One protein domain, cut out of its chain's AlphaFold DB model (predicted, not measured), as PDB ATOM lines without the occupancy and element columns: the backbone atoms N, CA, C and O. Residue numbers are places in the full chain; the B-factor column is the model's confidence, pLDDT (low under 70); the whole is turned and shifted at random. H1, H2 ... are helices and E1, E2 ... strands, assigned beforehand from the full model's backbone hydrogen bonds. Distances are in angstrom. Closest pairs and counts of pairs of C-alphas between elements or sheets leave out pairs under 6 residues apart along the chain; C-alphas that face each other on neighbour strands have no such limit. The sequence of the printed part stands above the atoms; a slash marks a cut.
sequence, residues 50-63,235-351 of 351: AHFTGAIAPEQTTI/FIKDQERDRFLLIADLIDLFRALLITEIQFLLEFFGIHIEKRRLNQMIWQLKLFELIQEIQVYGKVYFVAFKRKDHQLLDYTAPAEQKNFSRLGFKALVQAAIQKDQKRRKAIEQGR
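What this domain is: This is residues 50 to 63 and 235 to 351 of the 351 residues of an uncharacterized protein of Pusillimonas sp. T2 (UniProt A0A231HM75). Helix H2 runs through the core, with H3, H4 and H5 packed crosswise on it. A hairpin of two antiparallel strands, E1 and E2, extends from this core, and H6 packs on the hairpin. The printed part has 131 residues, with named elements in the order H1 H2 H3 H4 E1 E2 H5 H6; the class is mostly helix. It is compact, with a radius of gyration of the C-alphas of 14.2 A and spans of 41 by 32 by 26 A.

Where its parts are: H1, residues 50 to 55, begins at C-alpha 50 (49.909, 18.904, -14.730). H2 is residues 240 to 254, 21.2 A long; H3 is 259 to 268, 14.4 A; H4 is 275 to 287, 18.5 A. E1, residues 291 to 296, measures 15.9 A and E2, residues 299 to 304, 16.6 A. H5, residues 326 to 339, is 20.7 A long; H6, residues 341 to 349, ends at C-alpha 349 (51.738, 42.548, -27.551).

How they stand to each other: H2 is the hub. With residues 247 to 251 alone it touches H3 at a steep tilt of 65 degrees, closest at the C-alphas of Ile 247 and Ile 262, 6.9 A. It touches H4 about perpendicular, at 74 degrees, closest at C-alphas 244 and 281, 6.6 A, and H5 at a steep tilt of 54 degrees, closest at C-alphas 254 and 333, 6.2 A. In the hairpin E1 and E2, N 294 and O 301 are within hydrogen-bond range at 2.8 A. The closest C-alphas of E1 and H6, 294 and 346, are 5.7 A apart. H1 is close but not clearly touching H5, with C-alphas 52 and 329 7.9 A apart. Every O i to N i+4 pair is within range in H1, H2, H3, H4 and H6; in H5, 9 of 10.

The domain as a whole: The farthest C-alphas, Gly 298 and Glu 320, are 42.2 A apart. Residues 64 to 234 are not printed; C-alphas 63 and 235 are 5.9 A apart. E2 to H5 is a long link. The pLDDT is under 70 at residues 307 to 309, 319 to 323 and 351.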
ATOM      1  N   ALA A  50      50.042  20.031 -15.658       86.06
ATOM      2  CA  ALA A  50      49.909  18.904 -14.730       86.06
ATOM      3  C   ALA A  50      49.195  19.287 -13.419       86.06
ATOM      4  O   ALA A  50      48.382  18.526 -12.900       86.06
ATOM      5  N   HIS A  51      49.471  20.482 -12.886       89.81
ATOM      6  CA  HIS A  51      48.771  20.992 -11.709       89.81
ATOM      7  C   HIS A  51      47.277  21.188 -11.980       89.81
ATOM      8  O   HIS A  51      46.455  20.785 -11.166       89.81
ATOM      9  N   PHE A  52      46.928  21.785 -13.122       91.94
ATOM     10  CA  PHE A  52      45.543  21.987 -13.527       91.94
ATOM     11  C   PHE A  52      44.812  20.655 -13.699       91.94
ATOM     12  O   PHE A  52      43.777  20.453 -13.073       91.94
ATOM     13  N   THR A  53      45.372  19.724 -14.477       89.75
ATOM     14  CA  THR A  53      44.736  18.426 -14.746       89.75
ATOM     15  C   THR A  53      44.610  17.553 -13.497       89.75
ATOM     16  O   THR A  53      43.674  16.767 -13.402       89.75
ATOM     17  N   GLY A  54      45.499  17.711 -12.511       88.25
ATOM     18  CA  GLY A  54      45.391  17.044 -11.211       88.25
ATOM     19  C   GLY A  54      44.437  17.714 -10.211       88.25
ATOM     20  O   GLY A  54      44.123  17.104  -9.190       88.25
ATOM     21  N   ALA A  55      44.003  18.953 -10.471       89.19
ATOM     22  CA  ALA A  55      43.213  19.768  -9.542       89.19
ATOM     23  C   ALA A  55      41.749  19.968  -9.963       89.19
ATOM     24  O   ALA A  55      40.977  20.550  -9.196       89.19
ATOM     25  N   ILE A  56      41.357  19.534 -11.165       92.19
ATOM     26  CA  ILE A  56      39.989  19.694 -11.672       92.19
ATOM     27  C   ILE A  56      39.383  18.369 -12.134       92.19
ATOM     28  O   ILE A  56      40.088  17.459 -12.561       92.19
ATOM     29  N   ALA A  57      38.058  18.295 -12.069       91.06
ATOM     30  CA  ALA A  57      37.240  17.211 -12.591       91.06
ATOM     31  C   ALA A  57      36.464  17.719 -13.826       91.06
ATOM     32  O   ALA A  57      35.469  18.437 -13.656       91.06
ATOM     33  N   PRO A  58      36.903  17.416 -15.067       91.69
ATOM     34  CA  PRO A  58      36.270  17.902 -16.298       91.69
ATOM     35  C   PRO A  58      34.749  17.725 -16.333       91.69
ATOM     36  O   PRO A  58      34.023  18.657 -16.681       91.69
ATOM     37  N   GLU A  59      34.253  16.570 -15.895       90.31
ATOM     38  CA  GLU A  59      32.839  16.193 -15.864       90.31
ATOM     39  C   GLU A  59      31.986  16.999 -14.870       90.31
ATOM     40  O   GLU A  59      30.756  16.990 -14.952       90.31
ATOM     41  N   GLN A  60      32.628  17.712 -13.941       90.19
ATOM     42  CA  GLN A  60      31.981  18.587 -12.961       90.19
ATOM     43  C   GLN A  60      32.079  20.072 -13.336       90.19
ATOM     44  O   GLN A  60      31.636  20.938 -12.575       90.19
ATOM     45  N   THR A  61      32.665  20.381 -14.495       92.81
ATOM     46  CA  THR A  61      32.746  21.748 -15.012       92.81
ATOM     47  C   THR A  61      31.348  22.264 -15.348       92.81
ATOM     48  O   THR A  61      30.489  21.541 -15.865       92.81
ATOM     49  N   THR A  62      31.102  23.539 -15.062       93.38
ATOM     50  CA  THR A  62      29.845  24.210 -15.410       93.38
ATOM     51  C   THR A  62      30.115  25.484 -16.191       93.38
ATOM     52  O   THR A  62      31.196  26.069 -16.115       93.38
ATOM     53  N   ILE A  63      29.128  25.908 -16.968       92.44
ATOM     54  CA  ILE A  63      29.168  27.186 -17.663       92.44
ATOM     55  C   ILE A  63      28.840  28.279 -16.647       92.44
ATOM     56  O   ILE A  63      27.760  28.293 -16.056       92.44
ATOM     57  N   PHE A 235      28.723  21.759 -18.272       94.69
ATOM     58  CA  PHE A 235      29.542  21.590 -19.460       94.69
ATOM     59  C   PHE A 235      29.268  20.219 -20.095       94.69
ATOM     60  O   PHE A 235      29.246  19.196 -19.408       94.69
ATOM     61  N   ILE A 236      29.060  20.194 -21.407       95.00
ATOM     62  CA  ILE A 236      28.797  19.000 -22.204       95.00
ATOM     63  C   ILE A 236      29.832  18.957 -23.322       95.00
ATOM     64  O   ILE A 236      29.731  19.671 -24.315       95.00
ATOM     65  N   LYS A 237      30.811  18.060 -23.180       95.38
ATOM     66  CA  LYS A 237      31.966  17.940 -24.082       95.38
ATOM     67  C   LYS A 237      31.621  17.751 -25.565       95.38
ATOM     68  O   LYS A 237      32.443  18.061 -26.419       95.38
ATOM     69  N   ASP A 238      30.430  17.237 -25.866       94.69
ATOM     70  CA  ASP A 238      29.971  16.960 -27.230       94.69
ATOM     71  C   ASP A 238      29.147  18.100 -27.847       94.69
ATOM     72  O   ASP A 238      28.785  18.026 -29.016       94.69
ATOM     73  N   GLN A 239      28.872  19.173 -27.094       94.94
ATOM     74  CA  GLN A 239      28.224  20.372 -27.627       94.94
ATOM     75  C   GLN A 239      29.263  21.343 -28.195       94.94
ATOM     76  O   GLN A 239      30.182  21.759 -27.490       94.94
ATOM     77  N   GLU A 240      29.081  21.768 -29.448       95.75
ATOM     78  CA  GLU A 240      29.996  22.699 -30.132       95.75
ATOM     79  C   GLU A 240      30.164  24.018 -29.370       95.75
ATOM     80  O   GLU A 240      31.291  24.448 -29.123       95.75
ATOM     81  N   ARG A 241      29.060  24.610 -28.888       95.62
ATOM     82  CA  ARG A 241      29.088  25.771 -27.980       95.62
ATOM     83  C   ARG A 241      30.056  25.569 -26.822       95.62
ATOM     84  O   ARG A 241      30.836  26.460 -26.515       95.62
ATOM     85  N   ASP A 242      29.993  24.426 -26.158       96.38
ATOM     86  CA  ASP A 242      30.756  24.194 -24.935       96.38
ATOM     87  C   ASP A 242      32.238  24.061 -25.254       96.38
ATOM     88  O   ASP A 242      33.067  24.661 -24.572       96.38
ATOM     89  N   ARG A 243      32.570  23.379 -26.354       97.88
ATOM     90  CA  ARG A 243      33.939  23.312 -26.876       97.88
ATOM     91  C   ARG A 243      34.491  24.713 -27.159       97.88
ATOM     92  O   ARG A 243      35.611  25.011 -26.752       97.88
ATOM     93  N   PHE A 244      33.703  25.593 -27.781       97.81
ATOM     94  CA  PHE A 244      34.081  26.991 -28.013       97.81
ATOM     95  C   PHE A 244      34.380  27.745 -26.711       97.81
ATOM     96  O   PHE A 244      35.432  28.375 -26.583       97.81
ATOM     97  N   LEU A 245      33.466  27.661 -25.737       96.62
ATOM     98  CA  LEU A 245      33.625  28.321 -24.438       96.62
ATOM     99  C   LEU A 245      34.846  27.789 -23.685       96.62
ATOM    100  O   LEU A 245      35.575  28.577 -23.091       96.62
ATOM    101  N   LEU A 246      35.100  26.479 -23.747       97.75
ATOM    102  CA  LEU A 246      36.263  25.854 -23.128       97.75
ATOM    103  C   LEU A 246      37.570  26.350 -23.737       97.75
ATOM    104  O   LEU A 246      38.462  26.738 -22.991       97.75
ATOM    105  N   ILE A 247      37.689  26.390 -25.068       98.06
ATOM    106  CA  ILE A 247      38.904  26.885 -25.730       98.06
ATOM    107  C   ILE A 247      39.195  28.326 -25.296       98.06
ATOM    108  O   ILE A 247      40.309  28.633 -24.865       98.06
ATOM    109  N   ALA A 248      38.189  29.204 -25.361       96.94
ATOM    110  CA  ALA A 248      38.337  30.600 -24.968       96.94
ATOM    111  C   ALA A 248      38.692  30.753 -23.477       96.94
ATOM    112  O   ALA A 248      39.598  31.517 -23.130       96.94
ATOM    113  N   ASP A 249      38.028  30.000 -22.594       96.81
ATOM    114  CA  ASP A 249      38.264  30.077 -21.152       96.81
ATOM    115  C   ASP A 249      39.640  29.535 -20.754       96.81
ATOM    116  O   ASP A 249      40.313  30.149 -19.928       96.81
ATOM    117  N   LEU A 250      40.097  28.440 -21.372       96.81
ATOM    118  CA  LEU A 250      41.441  27.900 -21.161       96.81
ATOM    119  C   LEU A 250      42.510  28.908 -21.592       96.81
ATOM    120  O   LEU A 250      43.471  29.123 -20.855       96.81
ATOM    121  N   ILE A 251      42.336  29.574 -22.737       96.62
ATOM    122  CA  ILE A 251      43.256  30.623 -23.202       96.62
ATOM    123  C   ILE A 251      43.312  31.798 -22.208       96.62
ATOM    124  O   ILE A 251      44.401  32.291 -21.903       96.62
ATOM    125  N   ASP A 252      42.176  32.227 -21.646       95.19
ATOM    126  CA  ASP A 252      42.149  33.246 -20.585       95.19
ATOM    127  C   ASP A 252      42.808  32.753 -19.284       95.19
ATOM    128  O   ASP A 252      43.588  33.479 -18.654       95.19
ATOM    129  N   LEU A 253      42.521  31.515 -18.879       94.75
ATOM    130  CA  LEU A 253      43.015  30.909 -17.646       94.75
ATOM    131  C   LEU A 253      44.543  30.775 -17.656       94.75
ATOM    132  O   LEU A 253      45.213  31.189 -16.710       94.75
ATOM    133  N   PHE A 254      45.081  30.242 -18.750       95.12
ATOM    134  CA  PHE A 254      46.506  30.000 -18.968       95.12
ATOM    135  C   PHE A 254      47.256  31.206 -19.545       95.12
ATOM    136  O   PHE A 254      48.486  31.175 -19.663       95.12
ATOM    137  N   ARG A 255      46.526  32.285 -19.863       94.00
ATOM    138  CA  ARG A 255      46.984  33.614 -20.302       94.00
ATOM    139  C   ARG A 255      47.648  33.690 -21.677       94.00
ATOM    140  O   ARG A 255      47.510  34.733 -22.315       94.00
ATOM    141  N   ALA A 256      48.367  32.655 -22.097       94.62
ATOM    142  CA  ALA A 256      48.967  32.525 -23.419       94.62
ATOM    143  C   ALA A 256      49.239  31.053 -23.737       94.62
ATOM    144  O   ALA A 256      50.141  30.488 -23.127       94.62
ATOM    145  N   LEU A 257      48.534  30.456 -24.702       95.88
ATOM    146  CA  LEU A 257      48.678  29.041 -25.085       95.88
ATOM    147  C   LEU A 257      49.163  28.871 -26.530       95.88
ATOM    148  O   LEU A 257      48.842  29.672 -27.399       95.88
ATOM    149  N   LEU A 258      49.918  27.805 -26.795       95.12
ATOM    150  CA  LEU A 258      50.189  27.295 -28.143       95.12
ATOM    151  C   LEU A 258      49.029  26.397 -28.606       95.12
ATOM    152  O   LEU A 258      48.344  25.798 -27.777       95.12
ATOM    153  N   ILE A 259      48.874  26.192 -29.919       94.69
ATOM    154  CA  ILE A 259      47.829  25.292 -30.445       94.69
ATOM    155  C   ILE A 259      47.944  23.857 -29.910       94.69
ATOM    156  O   ILE A 259      46.943  23.240 -29.565       94.69
ATOM    157  N   THR A 260      49.170  23.345 -29.766       93.12
ATOM    158  CA  THR A 260      49.422  21.996 -29.238       93.12
ATOM    159  C   THR A 260      49.048  21.875 -27.763       93.12
ATOM    160  O   THR A 260      48.651  20.807 -27.314       93.12
ATOM    161  N   GLU A 261      49.154  22.967 -27.001       94.69
ATOM    162  CA  GLU A 261      48.751  23.001 -25.592       94.69
ATOM    163  C   GLU A 261      47.227  23.044 -25.466       94.69
ATOM    164  O   GLU A 261      46.671  22.346 -24.623       94.69
ATOM    165  N   ILE A 262      46.548  23.796 -26.341       96.38
ATOM    166  CA  ILE A 262      45.081  23.782 -26.435       96.38
ATOM    167  C   ILE A 262      44.602  22.363 -26.753       96.38
ATOM    168  O   ILE A 262      43.743  21.844 -26.049       96.38
ATOM    169  N   GLN A 263      45.189  21.711 -27.760       95.25
ATOM    170  CA  GLN A 263      44.812  20.352 -28.150       95.25
ATOM    171  C   GLN A 263      44.983  19.347 -27.002       95.25
ATOM    172  O   GLN A 263      44.060  18.591 -26.717       95.25
ATOM    173  N   PHE A 264      46.110  19.395 -26.285       93.69
ATOM    174  CA  PHE A 264      46.338  18.545 -25.114       93.69
ATOM    175  C   PHE A 264      45.303  18.782 -24.001       93.69
ATOM    176  O   PHE A 264      44.784  17.837 -23.407       93.69
ATOM    177  N   LEU A 265      44.975  20.046 -23.714       96.00
ATOM    178  CA  LEU A 265      43.964  20.381 -22.711       96.00
ATOM    179  C   LEU A 265      42.568  19.898 -23.135       96.00
ATOM    180  O   LEU A 265      41.821  19.420 -22.292       96.00
ATOM    181  N   LEU A 266      42.220  19.963 -24.423       96.69
ATOM    182  CA  LEU A 266      40.962  19.405 -24.932       96.69
ATOM    183  C   LEU A 266      40.911  17.877 -24.791       96.69
ATOM    184  O   LEU A 266      39.895  17.343 -24.344       96.69
ATOM    185  N   GLU A 267      42.010  17.179 -25.086       95.44
ATOM    186  CA  GLU A 267      42.111  15.727 -24.887       95.44
ATOM    187  C   GLU A 267      41.893  15.337 -23.420       95.44
ATOM    188  O   GLU A 267      41.199  14.359 -23.144       95.44
ATOM    189  N   PHE A 268      42.390  16.137 -22.470       94.38
ATOM    190  CA  PHE A 268      42.120  15.940 -21.042       94.38
ATOM    191  C   PHE A 268      40.625  16.062 -20.689       94.38
ATOM    192  O   PHE A 268      40.127  15.308 -19.855       94.38
ATOM    193  N   PHE A 269      39.874  16.936 -21.365       96.00
ATOM    194  CA  PHE A 269      38.408  17.006 -21.250       96.00
ATOM    195  C   PHE A 269      37.680  15.886 -22.023       96.00
ATOM    196  O   PHE A 269      36.447  15.870 -22.095       96.00
ATOM    197  N   GLY A 270      38.417  14.936 -22.609       96.25
ATOM    198  CA  GLY A 270      37.873  13.853 -23.425       96.25
ATOM    199  C   GLY A 270      37.320  14.332 -24.768       96.25
ATOM    200  O   GLY A 270      36.381  13.719 -25.284       96.25
ATOM    201  N   ILE A 271      37.852  15.442 -25.293       97.50
ATOM    202  CA  ILE A 271      37.462  16.052 -26.567       97.50
ATOM    203  C   ILE A 271      38.566  15.784 -27.583       97.50
ATOM    204  O   ILE A 271      39.661  16.337 -27.504       97.50
ATOM    205  N   HIS A 272      38.245  14.961 -28.574       95.31
ATOM    206  CA  HIS A 272      39.119  14.701 -29.710       95.31
ATOM    207  C   HIS A 272      38.611  15.497 -30.909       95.31
ATOM    208  O   HIS A 272      37.507  15.261 -31.398       95.31
ATOM    209  N   ILE A 273      39.408  16.463 -31.356       94.62
ATOM    210  CA  ILE A 273      39.071  17.378 -32.444       94.62
ATOM    211  C   ILE A 273      40.151  17.321 -33.522       94.62
ATOM    212  O   ILE A 273      41.346  17.297 -33.228       94.62
ATOM    213  N   GLU A 274      39.735  17.288 -34.785       94.56
ATOM    214  CA  GLU A 274      40.663  17.379 -35.907       94.56
ATOM    215  C   GLU A 274      41.319  18.766 -35.937       94.56
ATOM    216  O   GLU A 274      40.662  19.780 -35.690       94.56
ATOM    217  N   LYS A 275      42.600  18.832 -36.318       92.00
ATOM    218  CA  LYS A 275      43.353  20.087 -36.441       92.00
ATOM    219  C   LYS A 275      42.611  21.149 -37.260       92.00
ATOM    220  O   LYS A 275      42.555  22.297 -36.834       92.00
ATOM    221  N   ARG A 276      42.013  20.771 -38.399       93.19
ATOM    222  CA  ARG A 276      41.243  21.695 -39.249       93.19
ATOM    223  C   ARG A 276      40.071  22.317 -38.485       93.19
ATOM    224  O   ARG A 276      39.909  23.532 -38.506       93.19
ATOM    225  N   ARG A 277      39.294  21.502 -37.765       95.50
ATOM    226  CA  ARG A 277      38.161  21.981 -36.961       95.50
ATOM    227  C   ARG A 277      38.628  22.859 -35.800       95.50
ATOM    228  O   ARG A 277      38.018  23.891 -35.549       95.50
ATOM    229  N   LEU A 278      39.723  22.499 -35.127       96.69
ATOM    230  CA  LEU A 278      40.299  23.331 -34.065       96.69
ATOM    231  C   LEU A 278      40.735  24.703 -34.597       96.69
ATOM    232  O   LEU A 278      40.440  25.717 -33.968       96.69
ATOM    233  N   ASN A 279      41.382  24.746 -35.765       95.56
ATOM    234  CA  ASN A 279      41.750  26.005 -36.410       95.56
ATOM    235  C   ASN A 279      40.514  26.854 -36.749       95.56
ATOM    236  O   ASN A 279      40.515  28.043 -36.448       95.56
ATOM    237  N   GLN A 280      39.448  26.250 -37.290       96.44
ATOM    238  CA  GLN A 280      38.177  26.941 -37.554       96.44
ATOM    239  C   GLN A 280      37.569  27.528 -36.278       96.44
ATOM    240  O   GLN A 280      37.161  28.686 -36.250       96.44
ATOM    241  N   MET A 281      37.564  26.759 -35.186       97.62
ATOM    242  CA  MET A 281      37.051  27.254 -33.912       97.62
ATOM    243  C   MET A 281      37.887  28.426 -33.378       97.62
ATOM    244  O   MET A 281      37.346  29.432 -32.925       97.62
ATOM    245  N   ILE A 282      39.215  28.331 -33.459       97.31
ATOM    246  CA  ILE A 282      40.122  29.427 -33.101       97.31
ATOM    247  C   ILE A 282      39.865  30.652 -33.986       97.31
ATOM    248  O   ILE A 282      39.824  31.771 -33.474       97.31
ATOM    249  N   TRP A 283      39.663  30.457 -35.290       96.50
ATOM    250  CA  TRP A 283      39.345  31.526 -36.232       96.50
ATOM    251  C   TRP A 283      38.061  32.261 -35.837       96.50
ATOM    252  O   TRP A 283      38.081  33.479 -35.672       96.50
ATOM    253  N   GLN A 284      36.982  31.533 -35.558       96.12
ATOM    254  CA  GLN A 284      35.721  32.122 -35.107       96.12
ATOM    255  C   GLN A 284      35.868  32.897 -33.788       96.12
ATOM    256  O   GLN A 284      35.336  33.998 -33.645       96.12
ATOM    257  N   LEU A 285      36.622  32.358 -32.822       95.88
ATOM    258  CA  LEU A 285      36.904  33.045 -31.557       95.88
ATOM    259  C   LEU A 285      37.704  34.343 -31.762       95.88
ATOM    260  O   LEU A 285      37.546  35.273 -30.967       95.88
ATOM    261  N   LYS A 286      38.543  34.414 -32.807       94.75
ATOM    262  CA  LYS A 286      39.258  35.638 -33.203       94.75
ATOM    263  C   LYS A 286      38.315  36.672 -33.808       94.75
ATOM    264  O   LYS A 286      38.363  37.819 -33.379       94.75
ATOM    265  N   LEU A 287      37.440  36.267 -34.733       93.44
ATOM    266  CA  LEU A 287      36.431  37.161 -35.324       93.44
ATOM    267  C   LEU A 287      35.545  37.791 -34.242       93.44
ATOM    268  O   LEU A 287      35.267  38.983 -34.262       93.44
ATOM    269  N   PHE A 288      35.167  37.005 -33.235       92.62
ATOM    270  CA  PHE A 288      34.319  37.455 -32.128       92.62
ATOM    271  C   PHE A 288      35.105  38.160 -31.011       92.62
ATOM    272  O   PHE A 288      34.560  38.415 -29.932       92.62
ATOM    273  N   GLU A 289      36.386  38.455 -31.250       92.62
ATOM    274  CA  GLU A 289      37.285  39.150 -30.330       92.62
ATOM    275  C   GLU A 289      37.307  38.546 -28.912       92.62
ATOM    276  O   GLU A 289      37.407  39.244 -27.897       92.62
ATOM    277  N   LEU A 290      37.188  37.220 -28.817       93.12
ATOM    278  CA  LEU A 290      37.348  36.492 -27.558       93.12
ATOM    279  C   LEU A 290      38.821  36.157 -27.319       93.12
ATOM    280  O   LEU A 290      39.302  36.199 -26.183       93.12
ATOM    281  N   ILE A 291      39.555  35.884 -28.398       95.44
ATOM    282  CA  ILE A 291      40.994  35.615 -28.382       95.44
ATOM    283  C   ILE A 291      41.685  36.342 -29.529       95.44
ATOM    284  O   ILE A 291      41.068  36.658 -30.537       95.44
ATOM    285  N   GLN A 292      42.989  36.534 -29.413       95.44
ATOM    286  CA  GLN A 292      43.844  37.060 -30.471       95.44
ATOM    287  C   GLN A 292      45.077  36.178 -30.645       95.44
ATOM    288  O   GLN A 292      45.491  35.450 -29.737       95.44
ATOM    289  N   GLU A 293      45.665  36.266 -31.828       95.50
ATOM    290  CA  GLU A 293      46.837  35.505 -32.233       95.50
ATOM    291  C   GLU A 293      48.073  36.407 -32.240       95.50
ATOM    292  O   GLU A 293      48.056  37.469 -32.859       95.50
ATOM    293  N   ILE A 294      49.146  35.990 -31.565       96.81
ATOM    294  CA  ILE A 294      50.365  36.782 -31.402       96.81
ATOM    295  C   ILE A 294      51.595  35.965 -31.812       96.81
ATOM    296  O   ILE A 294      51.917  34.937 -31.211       96.81
ATOM    297  N   GLN A 295      52.321  36.463 -32.813       96.31
ATOM    298  CA  GLN A 295      53.544  35.849 -33.326       96.31
ATOM    299  C   GLN A 295      54.769  36.334 -32.540       96.31
ATOM    300  O   GLN A 295      55.166  37.498 -32.612       96.31
ATOM    301  N   VAL A 296      55.436  35.423 -31.829       95.81
ATOM    302  CA  VAL A 296      56.645  35.715 -31.049       95.81
ATOM    303  C   VAL A 296      57.759  34.735 -31.400       95.81
ATOM    304  O   VAL A 296      57.682  33.545 -31.098       95.81
ATOM    305  N   TYR A 297      58.838  35.252 -31.997       93.00
ATOM    306  CA  TYR A 297      60.037  34.483 -32.366       93.00
ATOM    307  C   TYR A 297      59.717  33.197 -33.154       93.00
ATOM    308  O   TYR A 297      60.232  32.124 -32.839       93.00
ATOM    309  N   GLY A 298      58.825  33.301 -34.145       91.12
ATOM    310  CA  GLY A 298      58.425  32.182 -35.009       91.12
ATOM    311  C   GLY A 298      57.416  31.206 -34.391       91.12
ATOM    312  O   GLY A 298      57.128  30.184 -35.003       91.12
ATOM    313  N   LYS A 299      56.885  31.493 -33.196       94.00
ATOM    314  CA  LYS A 299      55.796  30.728 -32.576       94.00
ATOM    315  C   LYS A 299      54.537  31.573 -32.451       94.00
ATOM    316  O   LYS A 299      54.619  32.735 -32.055       94.00
ATOM    317  N   VAL A 300      53.398  30.939 -32.700       95.88
ATOM    318  CA  VAL A 300      52.070  31.524 -32.530       95.88
ATOM    319  C   VAL A 300      51.554  31.229 -31.124       95.88
ATOM    320  O   VAL A 300      51.472  30.065 -30.733       95.88
ATOM    321  N   TYR A 301      51.191  32.274 -30.385       96.88
ATOM    322  CA  TYR A 301      50.508  32.181 -29.097       96.88
ATOM    323  C   TYR A 301      49.101  32.759 -29.211       96.88
ATOM    324  O   TYR A 301      48.913  33.828 -29.784       96.88
ATOM    325  N   PHE A 302      48.131  32.093 -28.599       97.31
ATOM    326  CA  PHE A 302      46.777  32.600 -28.435       97.31
ATOM    327  C   PHE A 302      46.631  33.207 -27.052       97.31
ATOM    328  O   PHE A 302      46.980  32.577 -26.051       97.31
ATOM    329  N   VAL A 303      46.121  34.430 -26.998       96.12
ATOM    330  CA  VAL A 303      45.879  35.163 -25.752       96.12
ATOM    331  C   VAL A 303      44.448  35.693 -25.760       96.12
ATOM    332  O   VAL A 303      43.918  36.032 -26.814       96.12
ATOM    333  N   ALA A 304      43.801  35.770 -24.600       93.94
ATOM    334  CA  ALA A 304      42.478  36.387 -24.509       93.94
ATOM    335  C   ALA A 304      42.578  37.904 -24.754       93.94
ATOM    336  O   ALA A 304      43.597  38.522 -24.412       93.94
ATOM    337  N   PHE A 305      41.526  38.512 -25.307       89.38
ATOM    338  CA  PHE A 305      41.406  39.973 -25.345       89.38
ATOM    339  C   PHE A 305      41.372  40.555 -23.917       89.38
ATOM    340  O   PHE A 305      41.253  39.835 -22.927       89.38
ATOM    341  N   LYS A 306      41.507  41.876 -23.751       76.31
ATOM    342  CA  LYS A 306      41.304  42.532 -22.447       76.31
ATOM    343  C   LYS A 306      39.880  43.062 -22.328       76.31
ATOM    344  O   LYS A 306      39.495  43.998 -23.011       76.31
ATOM    345  N   ARG A 307      39.117  42.504 -21.396       69.50
ATOM    346  CA  ARG A 307      37.726  42.847 -21.085       69.50
ATOM    347  C   ARG A 307      37.535  42.626 -19.589       69.50
ATOM    348  O   ARG A 307      38.214  41.789 -18.983       69.50
ATOM    349  N   LYS A 308      36.647  43.416 -18.984       55.34
ATOM    350  CA  LYS A 308      36.238  43.213 -17.592       55.34
ATOM    351  C   LYS A 308      35.432  41.911 -17.551       55.34
ATOM    352  O   LYS A 308      34.300  41.894 -18.011       55.34
ATOM    353  N   ASP A 309      36.054  40.864 -17.012       59.28
ATOM    354  CA  ASP A 309      35.480  39.537 -16.747       59.28
ATOM    355  C   ASP A 309      35.344  38.582 -17.959       59.28
ATOM    356  O   ASP A 309      34.360  38.599 -18.694       59.28
ATOM    357  N   HIS A 310      36.362  37.727 -18.132       76.00
ATOM    358  CA  HIS A 310      36.486  36.698 -19.178       76.00
ATOM    359  C   HIS A 310      36.122  35.284 -18.722       76.00
ATOM    360  O   HIS A 310      36.269  34.344 -19.497       76.00
ATOM    361  N   GLN A 311      35.721  35.099 -17.466       90.75
ATOM    362  CA  GLN A 311      35.419  33.762 -16.983       90.75
ATOM    363  C   GLN A 311      34.160  33.259 -17.680       90.75
ATOM    364  O   GLN A 311      33.105  33.842 -17.492       90.75
ATOM    365  N   LEU A 312      34.264  32.203 -18.477       93.06
ATOM    366  CA  LEU A 312      33.145  31.532 -19.142       93.06
ATOM    367  C   LEU A 312      32.800  30.216 -18.443       93.06
ATOM    368  O   LEU A 312      31.640  29.805 -18.469       93.06
ATOM    369  N   LEU A 313      33.777  29.583 -17.784       94.19
ATOM    370  CA  LEU A 313      33.616  28.307 -17.090       94.19
ATOM    371  C   LEU A 313      33.973  28.390 -15.599       94.19
ATOM    372  O   LEU A 313      34.906  29.086 -15.189       94.19
ATOM    373  N   ASP A 314      33.240  27.610 -14.806       91.94
ATOM    374  CA  ASP A 314      33.570  27.254 -13.427       91.94
ATOM    375  C   ASP A 314      34.132  25.829 -13.410       91.94
ATOM    376  O   ASP A 314      33.414  24.864 -13.685       91.94
ATOM    377  N   TYR A 315      35.415  25.700 -13.067       91.62
ATOM    378  CA  TYR A 315      36.061  24.402 -12.882       91.62
ATOM    379  C   TYR A 315      35.889  23.940 -11.440       91.62
ATOM    380  O   TYR A 315      36.235  24.663 -10.501       91.62
ATOM    381  N   THR A 316      35.392  22.722 -11.270       82.94
ATOM    382  CA  THR A 316      35.179  22.113  -9.957       82.94
ATOM    383  C   THR A 316      36.301  21.115  -9.679       82.94
ATOM    384  O   THR A 316      36.743  20.402 -10.582       82.94
ATOM    385  N   ALA A 317      36.787  21.084  -8.436       78.25
ATOM    386  CA  ALA A 317      37.758  20.078  -8.012       78.25
ATOM    387  C   ALA A 317      37.088  18.697  -7.896       78.25
ATOM    388  O   ALA A 317      35.879  18.629  -7.662       78.25
ATOM    389  N   PRO A 318      37.845  17.593  -8.002       71.38
ATOM    390  CA  PRO A 318      37.340  16.277  -7.624       71.38
ATOM    391  C   PRO A 318      36.793  16.306  -6.189       71.38
ATOM    392  O   PRO A 318      37.327  17.023  -5.343       71.38
ATOM    393  N   ALA A 319      35.760  15.507  -5.899       60.62
ATOM    394  CA  ALA A 319      35.006  15.545  -4.634       60.62
ATOM    395  C   ALA A 319      35.864  15.377  -3.355       60.62
ATOM    396  O   ALA A 319      35.411  15.693  -2.259       60.62
ATOM    397  N   GLU A 320      37.102  14.898  -3.496       59.66
ATOM    398  CA  GLU A 320      38.058  14.631  -2.418       59.66
ATOM    399  C   GLU A 320      39.087  15.763  -2.190       59.66
ATOM    400  O   GLU A 320      39.909  15.673  -1.278       59.66
ATOM    401  N   GLN A 321      39.063  16.847  -2.980       60.97
ATOM    402  CA  GLN A 321      40.010  17.968  -2.882       60.97
ATOM    403  C   GLN A 321      39.321  19.315  -2.608       60.97
ATOM    404  O   GLN A 321      38.131  19.504  -2.849       60.97
ATOM    405  N   LYS A 322      40.087  20.294  -2.094       59.31
ATOM    406  CA  LYS A 322      39.617  21.687  -1.973       59.31
ATOM    407  C   LYS A 322      39.235  22.229  -3.354       59.31
ATOM    408  O   LYS A 322      39.956  21.992  -4.315       59.31
ATOM    409  N   ASN A 323      38.165  23.029  -3.409       68.44
ATOM    410  CA  ASN A 323      37.712  23.728  -4.615       68.44
ATOM    411  C   ASN A 323      38.877  24.362  -5.392       68.44
ATOM    412  O   ASN A 323      39.693  25.091  -4.816       68.44
ATOM    413  N   PHE A 324      38.916  24.124  -6.705       87.25
ATOM    414  CA  PHE A 324      39.851  24.785  -7.605       87.25
ATOM    415  C   PHE A 324      39.656  26.305  -7.529       87.25
ATOM    416  O   PHE A 324      38.557  26.826  -7.717       87.25
ATOM    417  N   SER A 325      40.733  27.038  -7.240       89.62
ATOM    418  CA  SER A 325      40.705  28.500  -7.194       89.62
ATOM    419  C   SER A 325      41.218  29.070  -8.509       89.62
ATOM    420  O   SER A 325      42.427  29.103  -8.733       89.62
ATOM    421  N   ARG A 326      40.317  29.591  -9.357       91.19
ATOM    422  CA  ARG A 326      40.686  30.283 -10.610       91.19
ATOM    423  C   ARG A 326      41.690  31.408 -10.357       91.19
ATOM    424  O   ARG A 326      42.672  31.538 -11.083       91.19
ATOM    425  N   LEU A 327      41.457  32.214  -9.317       90.81
ATOM    426  CA  LEU A 327      42.345  33.320  -8.947       90.81
ATOM    427  C   LEU A 327      43.719  32.806  -8.494       90.81
ATOM    428  O   LEU A 327      44.740  33.330  -8.933       90.81
ATOM    429  N   GLY A 328      43.738  31.762  -7.660       91.31
ATOM    430  CA  GLY A 328      44.975  31.115  -7.223       91.31
ATOM    431  C   GLY A 328      45.760  30.535  -8.398       91.31
ATOM    432  O   GLY A 328      46.958  30.781  -8.522       91.31
ATOM    433  N   PHE A 329      45.076  29.856  -9.319       93.00
ATOM    434  CA  PHE A 329      45.689  29.308 -10.523       93.00
ATOM    435  C   PHE A 329      46.246  30.405 -11.438       93.00
ATOM    436  O   PHE A 329      47.400  30.326 -11.855       93.00
ATOM    437  N   LYS A 330      45.496  31.490 -11.682       92.25
ATOM    438  CA  LYS A 330      45.995  32.639 -12.456       92.25
ATOM    439  C   LYS A 330      47.225  33.293 -11.814       92.25
ATOM    440  O   LYS A 330      48.093  33.774 -12.542       92.25
ATOM    441  N   ALA A 331      47.339  33.293 -10.485       92.44
ATOM    442  CA  ALA A 331      48.538  33.772  -9.797       92.44
ATOM    443  C   ALA A 331      49.759  32.863 -10.050       92.44
ATOM    444  O   ALA A 331      50.845  33.376 -10.328       92.44
ATOM    445  N   LEU A 332      49.578  31.534 -10.039       93.19
ATOM    446  CA  LEU A 332      50.626  30.570 -10.415       93.19
ATOM    447  C   LEU A 332      51.066  30.769 -11.876       93.19
ATOM    448  O   LEU A 332      52.260  30.876 -12.161       93.19
ATOM    449  N   VAL A 333      50.101  30.901 -12.792       93.31
ATOM    450  CA  VAL A 333      50.343  31.187 -14.216       93.31
ATOM    451  C   VAL A 333      51.147  32.479 -14.386       93.31
ATOM    452  O   VAL A 333      52.142  32.506 -15.111       93.31
ATOM    453  N   GLN A 334      50.769  33.546 -13.679       91.50
ATOM    454  CA  GLN A 334      51.462  34.830 -13.746       91.50
ATOM    455  C   GLN A 334      52.916  34.745 -13.258       91.50
ATOM    456  O   GLN A 334      53.787  35.381 -13.857       91.50
ATOM    457  N   ALA A 335      53.189  33.966 -12.210       91.75
ATOM    458  CA  ALA A 335      54.545  33.744 -11.712       91.75
ATOM    459  C   ALA A 335      55.409  32.971 -12.723       91.75
ATOM    460  O   ALA A 335      56.554  33.349 -12.970       91.75
ATOM    461  N   ALA A 336      54.852  31.948 -13.381       91.00
ATOM    462  CA  ALA A 336      55.562  31.214 -14.429       91.00
ATOM    463  C   ALA A 336      55.875  32.100 -15.650       91.00
ATOM    464  O   ALA A 336      56.990  32.074 -16.172       91.00
ATOM    465  N   ILE A 337      54.926  32.945 -16.071       91.69
ATOM    466  CA  ILE A 337      55.092  33.862 -17.214       91.69
ATOM    467  C   ILE A 337      56.218  34.873 -16.992       91.69
ATOM    468  O   ILE A 337      56.890  35.245 -17.948       91.69
ATOM    469  N   GLN A 338      56.476  35.311 -15.755       89.50
ATOM    470  CA  GLN A 338      57.587  36.234 -15.481       89.50
ATOM    471  C   GLN A 338      58.951  35.665 -15.905       89.50
ATOM    472  O   GLN A 338      59.848  36.439 -16.243       89.50
ATOM    473  N   LYS A 339      59.082  34.331 -15.931       87.38
ATOM    474  CA  LYS A 339      60.288  33.603 -16.344       87.38
ATOM    475  C   LYS A 339      60.239  33.126 -17.802       87.38
ATOM    476  O   LYS A 339      61.283  32.807 -18.366       87.38
ATOM    477  N   ASP A 340      59.066  33.119 -18.438       90.62
ATOM    478  CA  ASP A 340      58.891  32.800 -19.860       90.62
ATOM    479  C   ASP A 340      58.831  34.086 -20.699       90.62
ATOM    480  O   ASP A 340      57.774  34.686 -20.915       90.62
ATOM    481  N   GLN A 341      59.991  34.508 -21.212       92.25
ATOM    482  CA  GLN A 341      60.107  35.720 -22.027       92.25
ATOM    483  C   GLN A 341      59.186  35.703 -23.257       92.25
ATOM    484  O   GLN A 341      58.699  36.762 -23.660       92.25
ATOM    485  N   LYS A 342      58.943  34.532 -23.866       93.56
ATOM    486  CA  LYS A 342      58.149  34.431 -25.096       93.56
ATOM    487  C   LYS A 342      56.677  34.679 -24.794       93.56
ATOM    488  O   LYS A 342      56.066  35.524 -25.443       93.56
ATOM    489  N   ARG A 343      56.135  34.021 -23.763       93.94
ATOM    490  CA  ARG A 343      54.746  34.241 -23.324       93.94
ATOM    491  C   ARG A 343      54.534  35.629 -22.755       93.94
ATOM    492  O   ARG A 343      53.520  36.249 -23.055       93.94
ATOM    493  N   ARG A 344      55.497  36.154 -21.991       94.31
ATOM    494  CA  ARG A 344      55.434  37.532 -21.495       94.31
ATOM    495  C   ARG A 344      55.300  38.523 -22.650       94.31
ATOM    496  O   ARG A 344      54.377  39.331 -22.637       94.31
ATOM    497  N   LYS A 345      56.149  38.396 -23.674       94.81
ATOM    498  CA  LYS A 345      56.087  39.239 -24.874       94.81
ATOM    499  C   LYS A 345      54.774  39.059 -25.641       94.81
ATOM    500  O   LYS A 345      54.205  40.051 -26.078       94.81
ATOM    501  N   ALA A 346      54.273  37.828 -25.767       94.69
ATOM    502  CA  ALA A 346      52.993  37.569 -26.427       94.69
ATOM    503  C   ALA A 346      51.835  38.282 -25.711       94.69
ATOM    504  O   ALA A 346      51.026  38.959 -26.336       94.69
ATOM    505  N   ILE A 347      51.802  38.195 -24.379       92.56
ATOM    506  CA  ILE A 347      50.790  38.865 -23.559       92.56
ATOM    507  C   ILE A 347      50.920  40.379 -23.672       92.56
ATOM    508  O   ILE A 347      49.895  41.035 -23.795       92.56
ATOM    509  N   GLU A 348      52.139  40.925 -23.621       92.69
ATOM    510  CA  GLU A 348      52.426  42.361 -23.765       92.69
ATOM    511  C   GLU A 348      52.010  42.921 -25.129       92.69
ATOM    512  O   GLU A 348      51.540  44.050 -25.185       92.69
ATOM    513  N   GLN A 349      52.156  42.148 -26.205       91.25
ATOM    514  CA  GLN A 349      51.738  42.548 -27.551       91.25
ATOM    515  C   GLN A 349      50.227  42.440 -27.766       91.25
ATOM    516  O   GLN A 349      49.678  43.223 -28.529       91.25
ATOM    517  N   GLY A 350      49.555  41.516 -27.076       81.44
ATOM    518  CA  GLY A 350      48.092  41.426 -27.067       81.44
ATOM    519  C   GLY A 350      47.413  42.349 -26.045       81.44
ATOM    520  O   GLY A 350      46.261  42.120 -25.677       81.44
ATOM    521  N   ARG A 351      48.127  43.326 -25.472       66.88
ATOM    522  CA  ARG A 351      47.590  44.205 -24.425       66.88
ATOM    523  C   ARG A 351      46.817  45.394 -24.947       66.88
ATOM    524  O   ARG A 351      47.280  46.016 -25.915       66.88
TER     525      ARG A 351